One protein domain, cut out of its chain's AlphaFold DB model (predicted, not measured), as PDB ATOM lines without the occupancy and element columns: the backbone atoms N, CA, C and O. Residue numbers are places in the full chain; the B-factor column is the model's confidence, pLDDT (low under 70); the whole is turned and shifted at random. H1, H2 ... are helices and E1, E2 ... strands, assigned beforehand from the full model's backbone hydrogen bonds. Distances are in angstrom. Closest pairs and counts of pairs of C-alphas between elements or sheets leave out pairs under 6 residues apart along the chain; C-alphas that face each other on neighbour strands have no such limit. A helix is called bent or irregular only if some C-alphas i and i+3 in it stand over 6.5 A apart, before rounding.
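This is residues 52 to 148 of the 148 residues of an uncharacterized protein of Rhabditophanes sp. KR3021 (UniProt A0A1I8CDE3). One sheet of six strands forms a wall, with the long helix H1 lying slantwise over one face and the other face bare. The short helix H2 sits beyond the sheet, where the chain turns from H1 into E1. The 97 printed residues run H1, H2, then E1 to E6, a meander, each strand the antiparallel neighbour of the one before, in sheet order E1, E2, E3, E4, E5, E6. The class is mixed, helices and strands, in two layers, H1 on one face of the sheet. It is only just compact, close to loose, with a radius of gyration of the C-alphas of 14.6 A, and only just flat, spanning 51 by 33 by 18 A.

The strands are E1, residues 85 to 92, E2, 95 to 101, E3, 105 to 112, E4, 115 to 122, 24.0 A long, E5, 128 to 135, and E6, 141 to 147, ending at C-alpha 147 (236.222, 259.239, 157.524). H1, residues 52 to 76, is 36.6 A long, from C-alpha 52 (237.432, 270.918, 147.127). H2, residues 79 to 82, is irregular, but only just: C-alphas 79 and 82 are 6.8 A apart.

E1 and E6 are the edge strands. In the hairpin E3 and E4, N 108 and O 119 are 2.8 A apart, within hydrogen-bond range; in E5 and E6, N 132 and O 144 are at 2.9 A. H1 is on the sheet at a height of 9.1 A, at 51 degrees to E3 on the local plane. Its closest C-alphas to E6 are Pro 52 and Ile 143, 5.5 A; to E1, Val 70 and Phe 85, 6.2 A. H1, with residues 73 to 74 alone, and H2 touch only at the corner, closest at the C-alphas of His 74 and Lys 81, 5.7 A. H2 is not on the sheet. In H1 every O i to N i+4 pair is within hydrogen-bond range; H2 is too short for such a pair, and its 1 pair of O i to N i+3 is not within range.

The C-alphas farthest apart, of Ser 79 and Asp 138, are 51.0 A apart. The printed part has no cut, and its links between named elements are tight. Mean pLDDT of the printed part is 90.6; residues 79 to 81 are under 70.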
ATOM      1  N   PRO A  52     237.408 271.873 148.237       89.75
ATOM      2  CA  PRO A  52     237.432 270.918 147.127       89.75
ATOM      3  C   PRO A  52     238.828 270.717 146.530       89.75
ATOM      4  O   PRO A  52     239.282 269.580 146.436       89.75
ATOM      5  N   ALA A  53     239.541 271.799 146.202       89.00
ATOM      6  CA  ALA A  53     240.874 271.701 145.606       89.00
ATOM      7  C   ALA A  53     241.885 271.033 146.552       89.00
ATOM      8  O   ALA A  53     242.671 270.185 146.126       89.00
ATOM      9  N   PHE A  54     241.833 271.364 147.847       90.94
ATOM     10  CA  PHE A  54     242.700 270.755 148.856       90.94
ATOM     11  C   PHE A  54     242.522 269.230 148.926       90.94
ATOM     12  O   PHE A  54     243.494 268.476 148.834       90.94
ATOM     13  N   TYR A  55     241.283 268.752 149.051       92.88
ATOM     14  CA  TYR A  55     241.023 267.314 149.154       92.88
ATOM     15  C   TYR A  55     241.243 266.583 147.826       92.88
ATOM     16  O   TYR A  55     241.677 265.432 147.844       92.88
ATOM     17  N   GLN A  56     241.023 267.241 146.684       93.94
ATOM     18  CA  GLN A  56     241.358 266.670 145.379       93.94
ATOM     19  C   GLN A  56     242.871 266.458 145.240       93.94
ATOM     20  O   GLN A  56     243.318 265.397 144.797       93.94
ATOM     21  N   ALA A  57     243.676 267.434 145.674       93.44
ATOM     22  CA  ALA A  57     245.130 267.310 145.713       93.44
ATOM     23  C   ALA A  57     245.574 266.188 146.667       93.44
ATOM     24  O   ALA A  57     246.455 265.397 146.324       93.44
ATOM     25  N   SER A  58     244.925 266.067 147.831       93.94
ATOM     26  CA  SER A  58     245.162 264.971 148.780       93.94
ATOM     27  C   SER A  58     244.881 263.595 148.156       93.94
ATOM     28  O   SER A  58     245.757 262.724 148.174       93.94
ATOM     29  N   ALA A  59     243.713 263.420 147.526       95.44
ATOM     30  CA  ALA A  59     243.328 262.194 146.821       95.44
ATOM     31  C   ALA A  59     244.309 261.843 145.691       95.44
ATOM     32  O   ALA A  59     244.778 260.709 145.586       95.44
ATOM     33  N   THR A  60     244.689 262.835 144.884       95.25
ATOM     34  CA  THR A  60     245.634 262.658 143.771       95.25
ATOM     35  C   THR A  60     247.014 262.238 144.270       95.25
ATOM     36  O   THR A  60     247.603 261.285 143.755       95.25
ATOM     37  N   ARG A  61     247.526 262.892 145.322       96.69
ATOM     38  CA  ARG A  61     248.792 262.512 145.961       96.69
ATOM     39  C   ARG A  61     248.738 261.073 146.467       96.69
ATOM     40  O   ARG A  61     249.693 260.319 146.280       96.69
ATOM     41  N   ARG A  62     247.625 260.681 147.092       95.75
ATOM     42  CA  ARG A  62     247.439 259.327 147.618       95.75
ATOM     43  C   ARG A  62     247.436 258.276 146.506       95.75
ATOM     44  O   ARG A  62     248.143 257.277 146.619       95.75
ATOM     45  N   LEU A  63     246.751 258.532 145.392       96.62
ATOM     46  CA  LEU A  63     246.791 257.659 144.212       96.62
ATOM     47  C   LEU A  63     248.195 257.511 143.632       96.62
ATOM     48  O   LEU A  63     248.596 256.402 143.291       96.62
ATOM     49  N   GLN A  64     248.963 258.599 143.545       96.62
ATOM     50  CA  GLN A  64     250.345 258.544 143.064       96.62
ATOM     51  C   GLN A  64     251.241 257.685 143.965       96.62
ATOM     52  O   GLN A  64     252.103 256.965 143.465       96.62
ATOM     53  N   GLN A  65     251.043 257.734 145.286       96.38
ATOM     54  CA  GLN A  65     251.753 256.854 146.218       96.38
ATOM     55  C   GLN A  65     251.398 255.385 145.974       96.38
ATOM     56  O   GLN A  65     252.292 254.549 145.878       96.38
ATOM     57  N   ILE A  66     250.108 255.080 145.820       95.81
ATOM     58  CA  ILE A  66     249.633 253.716 145.557       95.81
ATOM     59  C   ILE A  66     250.161 253.197 144.221       95.81
ATOM     60  O   ILE A  66     250.646 252.071 144.154       95.81
ATOM     61  N   LYS A  67     250.147 254.031 143.178       96.06
ATOM     62  CA  LYS A  67     250.727 253.701 141.873       96.06
ATOM     63  C   LYS A  67     252.189 253.272 142.006       96.06
ATOM     64  O   LYS A  67     252.538 252.190 141.550       96.06
ATOM     65  N   LYS A  68     253.010 254.058 142.712       95.75
ATOM     66  CA  LYS A  68     254.422 253.722 142.966       95.75
ATOM     67  C   LYS A  68     254.584 252.399 143.718       95.75
ATOM     68  O   LYS A  68     255.491 251.636 143.402       95.75
ATOM     69  N   ILE A  69     253.719 252.115 144.696       93.81
ATOM     70  CA  ILE A  69     253.731 250.835 145.423       93.81
ATOM     71  C   ILE A  69     253.466 249.679 144.454       93.81
ATOM     72  O   ILE A  69     254.266 248.748 144.394       93.81
ATOM     73  N   VAL A  70     252.395 249.756 143.662       93.31
ATOM     74  CA  VAL A  70     252.031 248.716 142.685       93.31
ATOM     75  C   VAL A  70     253.143 248.512 141.652       93.31
ATOM     76  O   VAL A  70     253.567 247.380 141.427       93.31
ATOM     77  N   GLU A  71     253.675 249.597 141.085       92.38
ATOM     78  CA  GLU A  71     254.779 249.560 140.119       92.38
ATOM     79  C   GLU A  71     256.041 248.926 140.718       92.38
ATOM     80  O   GLU A  71     256.662 248.069 140.087       92.38
ATOM     81  N   SER A  72     256.395 249.287 141.958       91.19
ATOM     82  CA  SER A  72     257.552 248.702 142.645       91.19
ATOM     83  C   SER A  72     257.402 247.190 142.830       91.19
ATOM     84  O   SER A  72     258.358 246.448 142.623       91.19
ATOM     85  N   LYS A  73     256.190 246.718 143.141       89.94
ATOM     86  CA  LYS A  73     255.907 245.294 143.334       89.94
ATOM     87  C   LYS A  73     255.965 244.520 142.027       89.94
ATOM     88  O   LYS A  73     256.608 243.471 141.977       89.94
ATOM     89  N   HIS A  74     255.383 245.069 140.962       86.94
ATOM     90  CA  HIS A  74     255.437 244.482 139.621       86.94
ATOM     91  C   HIS A  74     256.863 244.370 139.070       86.94
ATOM     92  O   HIS A  74     257.118 243.469 138.273       86.94
ATOM     93  N   ALA A  75     257.783 245.243 139.494       84.56
ATOM     94  CA  ALA A  75     259.196 245.177 139.118       84.56
ATOM     95  C   ALA A  75     259.979 244.084 139.870       84.56
ATOM     96  O   ALA A  75     260.979 243.591 139.356       84.56
ATOM     97  N   THR A  76     259.550 243.715 141.081       81.19
ATOM     98  CA  THR A  76     260.302 242.805 141.964       81.19
ATOM     99  C   THR A  76     259.877 241.341 141.898       81.19
ATOM    100  O   THR A  76     260.694 240.474 142.197       81.19
ATOM    101  N   SER A  77     258.621 241.043 141.554       71.69
ATOM    102  CA  SER A  77     258.109 239.669 141.571       71.69
ATOM    103  C   SER A  77     256.936 239.470 140.613       71.69
ATOM    104  O   SER A  77     256.010 240.280 140.572       71.69
ATOM    105  N   ASP A  78     256.947 238.354 139.880       72.44
ATOM    106  CA  ASP A  78     255.832 237.929 139.029       72.44
ATOM    107  C   ASP A  78     254.680 237.292 139.825       72.44
ATOM    108  O   ASP A  78     253.526 237.411 139.411       72.44
ATOM    109  N   SER A  79     254.952 236.667 140.981       68.00
ATOM    110  CA  SER A  79     253.915 236.029 141.816       68.00
ATOM    111  C   SER A  79     252.964 237.044 142.450       68.00
ATOM    112  O   SER A  79     251.770 236.783 142.605       68.00
ATOM    113  N   ASP A  80     253.483 238.229 142.772       65.56
ATOM    114  CA  ASP A  80     252.768 239.250 143.541       65.56
ATOM    115  C   ASP A  80     251.870 240.124 142.654       65.56
ATOM    116  O   ASP A  80     251.020 240.865 143.150       65.56
ATOM    117  N   LYS A  81     251.991 240.006 141.324       68.50
ATOM    118  CA  LYS A  81     251.199 240.781 140.356       68.50
ATOM    119  C   LYS A  81     249.692 240.569 140.498       68.50
ATOM    120  O   LYS A  81     248.927 241.449 140.124       68.50
ATOM    121  N   SER A  82     249.262 239.430 141.043       72.12
ATOM    122  CA  SER A  82     247.840 239.122 141.240       72.12
ATOM    123  C   SER A  82     247.192 239.903 142.392       72.12
ATOM    124  O   SER A  82     245.981 240.118 142.372       72.12
ATOM    125  N   HIS A  83     247.983 240.371 143.365       81.69
ATOM    126  CA  HIS A  83     247.496 241.080 144.556       81.69
ATOM    127  C   HIS A  83     247.664 242.602 144.475       81.69
ATOM    128  O   HIS A  83     247.056 243.329 145.258       81.69
ATOM    129  N   PHE A  84     248.461 243.086 143.521       92.12
ATOM    130  CA  PHE A  84     248.702 244.508 143.293       92.12
ATOM    131  C   PHE A  84     248.170 244.924 141.928       92.12
ATOM    132  O   PHE A  84     248.572 244.391 140.896       92.12
ATOM    133  N   PHE A  85     247.293 245.920 141.914       93.00
ATOM    134  CA  PHE A  85     246.634 246.384 140.703       93.00
ATOM    135  C   PHE A  85     246.519 247.903 140.710       93.00
ATOM    136  O   PHE A  85     246.214 248.511 141.730       93.00
ATOM    137  N   PHE A  86     246.736 248.520 139.554       96.00
ATOM    138  CA  PHE A  86     246.446 249.927 139.319       96.00
ATOM    139  C   PHE A  86     246.000 250.062 137.870       96.00
ATOM    140  O   PHE A  86     246.740 249.696 136.955       96.00
ATOM    141  N   LYS A  87     244.793 250.571 137.643       96.19
ATOM    142  CA  LYS A  87     244.265 250.761 136.296       96.19
ATOM    143  C   LYS A  87     243.410 252.004 136.230       96.19
ATOM    144  O   LYS A  87     242.547 252.217 137.076       96.19
ATOM    145  N   THR A  88     243.613 252.748 135.159       96.75
ATOM    146  CA  THR A  88     242.781 253.877 134.774       96.75
ATOM    147  C   THR A  88     242.056 253.510 133.486       96.75
ATOM    148  O   THR A  88     242.659 252.963 132.563       96.75
ATOM    149  N   VAL A  89     240.748 253.742 133.453       95.94
ATOM    150  CA  VAL A  89     239.884 253.518 132.296       95.94
ATOM    151  C   VAL A  89     239.111 254.798 132.028       95.94
ATOM    152  O   VAL A  89     238.508 255.370 132.934       95.94
ATOM    153  N   THR A  90     239.100 255.207 130.771       95.12
ATOM    154  CA  THR A  90     238.276 256.302 130.268       95.12
ATOM    155  C   THR A  90     237.000 255.692 129.692       95.12
ATOM    156  O   THR A  90     237.079 254.843 128.803       95.12
ATOM    157  N   VAL A  91     235.838 256.036 130.253       89.31
ATOM    158  CA  VAL A  91     234.537 255.470 129.828       89.31
ATOM    159  C   VAL A  91     233.947 256.277 128.667       89.31
ATOM    160  O   VAL A  91     233.310 255.711 127.784       89.31
ATOM    161  N   ASP A  92     234.217 257.580 128.643       87.12
ATOM    162  CA  ASP A  92     233.944 258.519 127.554       87.12
ATOM    163  C   ASP A  92     234.948 259.691 127.636       87.12
ATOM    164  O   ASP A  92     235.707 259.775 128.604       87.12
ATOM    165  N   ASP A  93     234.938 260.627 126.677       79.62
ATOM    166  CA  ASP A  93     235.823 261.812 126.675       79.62
ATOM    167  C   ASP A  93     235.630 262.750 127.891       79.62
ATOM    168  O   ASP A  93     236.279 263.791 127.999       79.62
ATOM    169  N   SER A  94     234.718 262.422 128.811       87.25
ATOM    170  CA  SER A  94     234.365 263.232 129.973       87.25
ATOM    171  C   SER A  94     234.573 262.540 131.318       87.25
ATOM    172  O   SER A  94     234.423 263.212 132.342       87.25
ATOM    173  N   MET A  95     234.899 261.241 131.341       94.62
ATOM    174  CA  MET A  95     234.896 260.430 132.556       94.62
ATOM    175  C   MET A  95     236.098 259.490 132.648       94.62
ATOM    176  O   MET A  95     236.267 258.571 131.844       94.62
ATOM    177  N   GLU A  96     236.873 259.667 133.714       96.31
ATOM    178  CA  GLU A  96     238.006 258.815 134.059       96.31
ATOM    179  C   GLU A  96     237.725 258.062 135.361       96.31
ATOM    180  O   GLU A  96     237.299 258.646 136.360       96.31
ATOM    181  N   ILE A  97     237.977 256.755 135.352       97.00
ATOM    182  CA  ILE A  97     237.864 255.883 136.518       97.00
ATOM    183  C   ILE A  97     239.220 255.232 136.760       97.00
ATOM    184  O   ILE A  97     239.699 254.440 135.953       97.00
ATOM    185  N   THR A  98     239.814 255.526 137.905       98.12
ATOM    186  CA  THR A  98     241.008 254.865 138.416       98.12
ATOM    187  C   THR A  98     240.624 253.914 139.545       98.12
ATOM    188  O   THR A  98     239.959 254.298 140.504       98.12
ATOM    189  N   ALA A  99     241.064 252.665 139.447       97.50
ATOM    190  CA  ALA A  99     240.928 251.660 140.487       97.50
ATOM    191  C   ALA A  99     242.306 251.099 140.841       97.50
ATOM    192  O   ALA A  99     243.124 250.830 139.958       97.50
ATOM    193  N   ALA A 100     242.558 250.912 142.133       96.62
ATOM    194  CA  ALA A 100     243.805 250.357 142.630       96.62
ATOM    195  C   ALA A 100     243.578 249.393 143.800       96.62
ATOM    196  O   ALA A 100     242.638 249.546 144.579       96.62
ATOM    197  N   LEU A 101     244.462 248.408 143.914       95.06
ATOM    198  CA  LEU A 101     244.492 247.397 144.963       95.06
ATOM    199  C   LEU A 101     245.943 247.195 145.405       95.06
ATOM    200  O   LEU A 101     246.832 247.025 144.568       95.06
ATOM    201  N   THR A 102     246.166 247.208 146.712       93.56
ATOM    202  CA  THR A 102     247.412 246.791 147.363       93.56
ATOM    203  C   THR A 102     247.105 245.675 148.358       93.56
ATOM    204  O   THR A 102     245.958 245.286 148.528       93.56
ATOM    205  N   ASP A 103     248.112 245.177 149.065       91.50
ATOM    206  CA  ASP A 103     247.945 244.279 150.217       91.50
ATOM    207  C   ASP A 103     247.124 244.883 151.376       91.50
ATOM    208  O   ASP A 103     246.484 244.165 152.145       91.50
ATOM    209  N   THR A 104     247.129 246.206 151.482       91.69
ATOM    210  CA  THR A 104     246.646 246.977 152.630       91.69
ATOM    211  C   THR A 104     245.339 247.712 152.356       91.69
ATOM    212  O   THR A 104     244.559 247.943 153.283       91.69
ATOM    213  N   CYS A 105     245.073 248.089 151.104       95.00
ATOM    214  CA  CYS A 105     243.914 248.901 150.760       95.00
ATOM    215  C   CYS A 105     243.415 248.674 149.332       95.00
ATOM    216  O   CYS A 105     244.131 248.215 148.443       95.00
ATOM    217  N   ARG A 106     242.174 249.099 149.108       95.81
ATOM    218  CA  ARG A 106     241.574 249.277 147.786       95.81
ATOM    219  C   ARG A 106     241.129 250.719 147.623       95.81
ATOM    220  O   ARG A 106     240.566 251.306 148.551       95.81
ATOM    221  N   VAL A 107     241.358 251.270 146.439       97.44
ATOM    222  CA  VAL A 107     241.047 252.659 146.116       97.44
ATOM    223  C   VAL A 107     240.268 252.748 144.819       97.44
ATOM    224  O   VAL A 107     240.588 252.082 143.837       97.44
ATOM    225  N   TYR A 108     239.264 253.616 144.823       97.75
ATOM    226  CA  TYR A 108     238.494 254.014 143.659       97.75
ATOM    227  C   TYR A 108     238.524 255.532 143.556       97.75
ATOM    228  O   TYR A 108     238.275 256.237 144.534       97.75
ATOM    229  N   TYR A 109     238.819 256.035 142.369       98.00
ATOM    230  CA  TYR A 109     238.797 257.452 142.070       98.00
ATOM    231  C   TYR A 109     238.122 257.679 140.734       98.00
ATOM    232  O   TYR A 109     238.465 257.048 139.741       98.00
ATOM    233  N   MET A 110     237.138 258.559 140.720       97.06
ATOM    234  CA  MET A 110     236.330 258.853 139.554       97.06
ATOM    235  C   MET A 110     236.299 260.357 139.366       97.06
ATOM    236  O   MET A 110     235.993 261.074 140.316       97.06
ATOM    237  N   ILE A 111     236.587 260.819 138.157       94.94
ATOM    238  CA  ILE A 111     236.478 262.227 137.779       94.94
ATOM    239  C   ILE A 111     235.536 262.326 136.588       94.94
ATOM    240  O   ILE A 111     235.689 261.594 135.610       94.94
ATOM    241  N   LYS A 112     234.584 263.256 136.665       93.38
ATOM    242  CA  LYS A 112     233.728 263.661 135.556       93.38
ATOM    243  C   LYS A 112     233.578 265.181 135.550       93.38
ATOM    244  O   LYS A 112     232.847 265.739 136.362       93.38
ATOM    245  N   LYS A 113     234.238 265.855 134.603       88.00
ATOM    246  CA  LYS A 113     234.310 267.330 134.542       88.00
ATOM    247  C   LYS A 113     234.803 267.937 135.875       88.00
ATOM    248  O   LYS A 113     235.945 267.707 136.256       88.00
ATOM    249  N   SER A 114     233.961 268.720 136.550       86.62
ATOM    250  CA  SER A 114     234.183 269.373 137.849       86.62
ATOM    251  C   SER A 114     233.885 268.460 139.046       86.62
ATOM    252  O   SER A 114     234.327 268.746 140.161       86.62
ATOM    253  N   GLU A 115     233.165 267.360 138.829       92.25
ATOM    254  CA  GLU A 115     232.734 266.432 139.870       92.25
ATOM    255  C   GLU A 115     233.714 265.272 140.001       92.25
ATOM    256  O   GLU A 115     234.264 264.767 139.018       92.25
ATOM    257  N   TRP A 116     233.933 264.818 141.230       95.31
ATOM    258  CA  TRP A 116     234.818 263.691 141.473       95.31
ATOM    259  C   TRP A 116     234.491 262.988 142.786       95.31
ATOM    260  O   TRP A 116     233.951 263.575 143.724       95.31
ATOM    261  N   ILE A 117     234.825 261.703 142.844       97.00
ATOM    262  CA  ILE A 117     234.658 260.859 144.023       97.00
ATOM    263  C   ILE A 117     235.965 260.121 144.261       97.00
ATOM    264  O   ILE A 117     236.498 259.494 143.351       97.00
ATOM    265  N   PHE A 118     236.451 260.164 145.494       97.94
ATOM    266  CA  PHE A 118     237.560 259.349 145.972       97.94
ATOM    267  C   PHE A 118     237.062 258.449 147.098       97.94
ATOM    268  O   PHE A 118     236.386 258.921 148.010       97.94
ATOM    269  N   LEU A 119     237.402 257.168 147.042       97.62
ATOM    270  CA  LEU A 119     237.107 256.189 148.075       97.62
ATOM    271  C   LEU A 119     238.344 255.327 148.307       97.62
ATOM    272  O   LEU A 119     238.749 254.580 147.422       97.62
ATOM    273  N   GLU A 120     238.884 255.374 149.514       97.06
ATOM    274  CA  GLU A 120     239.912 254.463 150.004       97.06
ATOM    275  C   GLU A 120     239.342 253.635 151.148       97.06
ATOM    276  O   GLU A 120     238.692 254.161 152.053       97.06
ATOM    277  N   ARG A 121     239.572 252.324 151.098       96.19
ATOM    278  CA  ARG A 121     239.191 251.397 152.161       96.19
ATOM    279  C   ARG A 121     240.358 250.488 152.481       96.19
ATOM    280  O   ARG A 121     240.895 249.847 151.574       96.19
ATOM    281  N   SER A 122     240.706 250.382 153.754       94.81
ATOM    282  CA  SER A 122     241.613 249.345 154.225       94.81
ATOM    283  C   SER A 122     240.968 247.962 154.096       94.81
ATOM    284  O   SER A 122     239.741 247.813 154.088       94.81
ATOM    285  N   HIS A 123     241.793 246.926 153.968       91.00
ATOM    286  CA  HIS A 123     241.310 245.545 153.870       91.00
ATOM    287  C   HIS A 123     240.730 245.002 155.174       91.00
ATOM    288  O   HIS A 123     239.784 244.219 155.138       91.00
ATOM    289  N   ASP A 124     241.252 245.461 156.308       91.19
ATOM    290  CA  ASP A 124     240.718 245.153 157.636       91.19
ATOM    291  C   ASP A 124     239.419 245.920 157.954       91.19
ATOM    292  O   ASP A 124     238.754 245.624 158.940       91.19
ATOM    293  N   GLY A 125     239.037 246.890 157.114       87.31
ATOM    294  CA  GLY A 125     237.838 247.710 157.274       87.31
ATOM    295  C   GLY A 125     237.939 248.812 158.329       87.31
ATOM    296  O   GLY A 125     236.995 249.593 158.439       87.31
ATOM    297  N   ASN A 126     239.062 248.909 159.045       89.19
ATOM    298  CA  ASN A 126     239.258 249.844 160.155       89.19
ATOM    299  C   ASN A 126     239.468 251.294 159.715       89.19
ATOM    300  O   ASN A 126     239.312 252.191 160.529       89.19
ATOM    301  N   HIS A 127     239.848 251.522 158.456       89.19
ATOM    302  CA  HIS A 127     240.107 252.856 157.931       89.19
ATOM    303  C   HIS A 127     239.402 253.015 156.592       89.19
ATOM    304  O   HIS A 127     239.723 252.340 155.608       89.19
ATOM    305  N   ASN A 128     238.446 253.935 156.532       91.69
ATOM    306  CA  ASN A 128     237.769 254.277 155.290       91.69
ATOM    307  C   ASN A 128     237.775 255.791 155.114       91.69
ATOM    308  O   ASN A 128     237.443 256.536 156.027       91.69
ATOM    309  N   THR A 129     238.150 256.252 153.927       94.44
ATOM    310  CA  THR A 129     238.129 257.669 153.565       94.44
ATOM    311  C   THR A 129     237.334 257.838 152.288       94.44
ATOM    312  O   THR A 129     237.625 257.197 151.280       94.44
ATOM    313  N   MET A 130     236.336 258.716 152.316       96.31
ATOM    314  CA  MET A 130     235.526 259.051 151.158       96.31
ATOM    315  C   MET A 130     235.424 260.563 150.998       96.31
ATOM    316  O   MET A 130     235.022 261.278 151.917       96.31
ATOM    317  N   TYR A 131     235.742 261.036 149.801       96.12
ATOM    318  CA  TYR A 131     235.532 262.411 149.378       96.12
ATOM    319  C   TYR A 131     234.558 262.414 148.207       96.12
ATOM    320  O   TYR A 131     234.718 261.644 147.261       96.12
ATOM    321  N   ILE A 132     233.549 263.273 148.272       94.50
ATOM    322  CA  ILE A 132     232.564 263.452 147.207       94.50
ATOM    323  C   ILE A 132     232.502 264.933 146.898       94.50
ATOM    324  O   ILE A 132     232.116 265.719 147.766       94.50
ATOM    325  N   THR A 133     232.836 265.305 145.671       94.62
ATOM    326  CA  THR A 133     232.625 266.653 145.162       94.62
ATOM    327  C   THR A 133     231.470 266.673 144.183       94.62
ATOM    328  O   THR A 133     231.379 265.832 143.290       94.62
ATOM    329  N   LYS A 134     230.596 267.658 144.375       90.12
ATOM    330  CA  LYS A 134     229.454 267.938 143.514       90.12
ATOM    331  C   LYS A 134     229.419 269.430 143.210       90.12
ATOM    332  O   LYS A 134     229.643 270.241 144.115       90.12
ATOM    333  N   GLU A 135     229.112 269.773 141.968       87.19
ATOM    334  CA  GLU A 135     228.826 271.153 141.589       87.19
ATOM    335  C   GLU A 135     227.406 271.521 142.043       87.19
ATOM    336  O   GLU A 135     226.445 270.773 141.839       87.19
ATOM    337  N   ASP A 136     227.279 272.641 142.748       82.12
ATOM    338  CA  ASP A 136     225.991 273.162 143.195       82.12
ATOM    339  C   ASP A 136     225.304 273.995 142.099       82.12
ATOM    340  O   ASP A 136     225.911 274.323 141.081       82.12
ATOM    341  N   VAL A 137     224.044 274.381 142.314       79.00
ATOM    342  CA  VAL A 137     223.258 275.205 141.368       79.00
ATOM    343  C   VAL A 137     223.922 276.544 141.020       79.00
ATOM    344  O   VAL A 137     223.726 277.047 139.918       79.00
ATOM    345  N   ASP A 138     224.741 277.081 141.924       82.56
ATOM    346  CA  ASP A 138     225.483 278.333 141.731       82.56
ATOM    347  C   ASP A 138     226.847 278.135 141.030       82.56
ATOM    348  O   ASP A 138     227.668 279.052 140.997       82.56
ATOM    349  N   GLY A 139     227.140 276.931 140.519       77.94
ATOM    350  CA  GLY A 139     228.411 276.594 139.861       77.94
ATOM    351  C   GLY A 139     229.600 276.435 140.818       77.94
ATOM    352  O   GLY A 139     230.751 276.333 140.394       77.94
ATOM    353  N   GLN A 140     229.350 276.435 142.132       81.00
ATOM    354  CA  GLN A 140     230.385 276.232 143.144       81.00
ATOM    355  C   GLN A 140     230.523 274.755 143.506       81.00
ATOM    356  O   GLN A 140     229.542 274.075 143.808       81.00
ATOM    357  N   ASN A 141     231.761 274.269 143.567       83.75
ATOM    358  CA  ASN A 141     232.043 272.912 144.015       83.75
ATOM    359  C   ASN A 141     231.918 272.806 145.536       83.75
ATOM    360  O   ASN A 141     232.640 273.463 146.287       83.75
ATOM    361  N   ARG A 142     231.041 271.917 146.001       85.56
ATOM    362  CA  ARG A 142     230.951 271.523 147.409       85.56
ATOM    363  C   ARG A 142     231.612 270.173 147.597       85.56
ATOM    364  O   ARG A 142     231.568 269.326 146.709       85.56
ATOM    365  N   ILE A 143     232.207 269.958 148.768       89.75
ATOM    366  CA  ILE A 143     232.814 268.678 149.121       89.75
ATOM    367  C   ILE A 143     232.211 268.106 150.399       89.75
ATOM    368  O   ILE A 143     232.077 268.804 151.404       89.75
ATOM    369  N   LYS A 144     231.879 266.817 150.358       90.12
ATOM    370  CA  LYS A 144     231.547 266.006 151.523       90.12
ATOM    371  C   LYS A 144     232.717 265.081 151.832       90.12
ATOM    372  O   LYS A 144     233.230 264.411 150.940       90.12
ATOM    373  N   VAL A 145     233.105 265.047 153.100       90.31
ATOM    374  CA  VAL A 145     234.186 264.208 153.618       90.31
ATOM    375  C   VAL A 145     233.584 263.229 154.613       90.31
ATOM    376  O   VAL A 145     232.864 263.647 155.516       90.31
ATOM    377  N   LEU A 146     233.858 261.941 154.431       90.12
ATOM    378  CA  LEU A 146     233.516 260.891 155.383       90.12
ATOM    379  C   LEU A 146     234.787 260.119 155.720       90.12
ATOM    380  O   LEU A 146     235.489 259.664 154.818       90.12
ATOM    381  N   VAL A 147     235.076 259.992 157.010       87.38
ATOM    382  CA  VAL A 147     236.222 259.239 157.524       87.38
ATOM    383  C   VAL A 147     235.730 258.402 158.699       87.38
ATOM    384  O   VAL A 147     234.958 258.908 159.513       87.38
ATOM    385  N   SER A 148     236.128 257.133 158.746       84.25
ATOM    386  CA  SER A 148     235.828 256.186 159.829       84.25
ATOM    387  C   SER A 148     237.061 255.375 160.165       84.25
ATOM    388  O   SER A 148     237.684 254.928 159.166       84.25
TER     389      SER A 148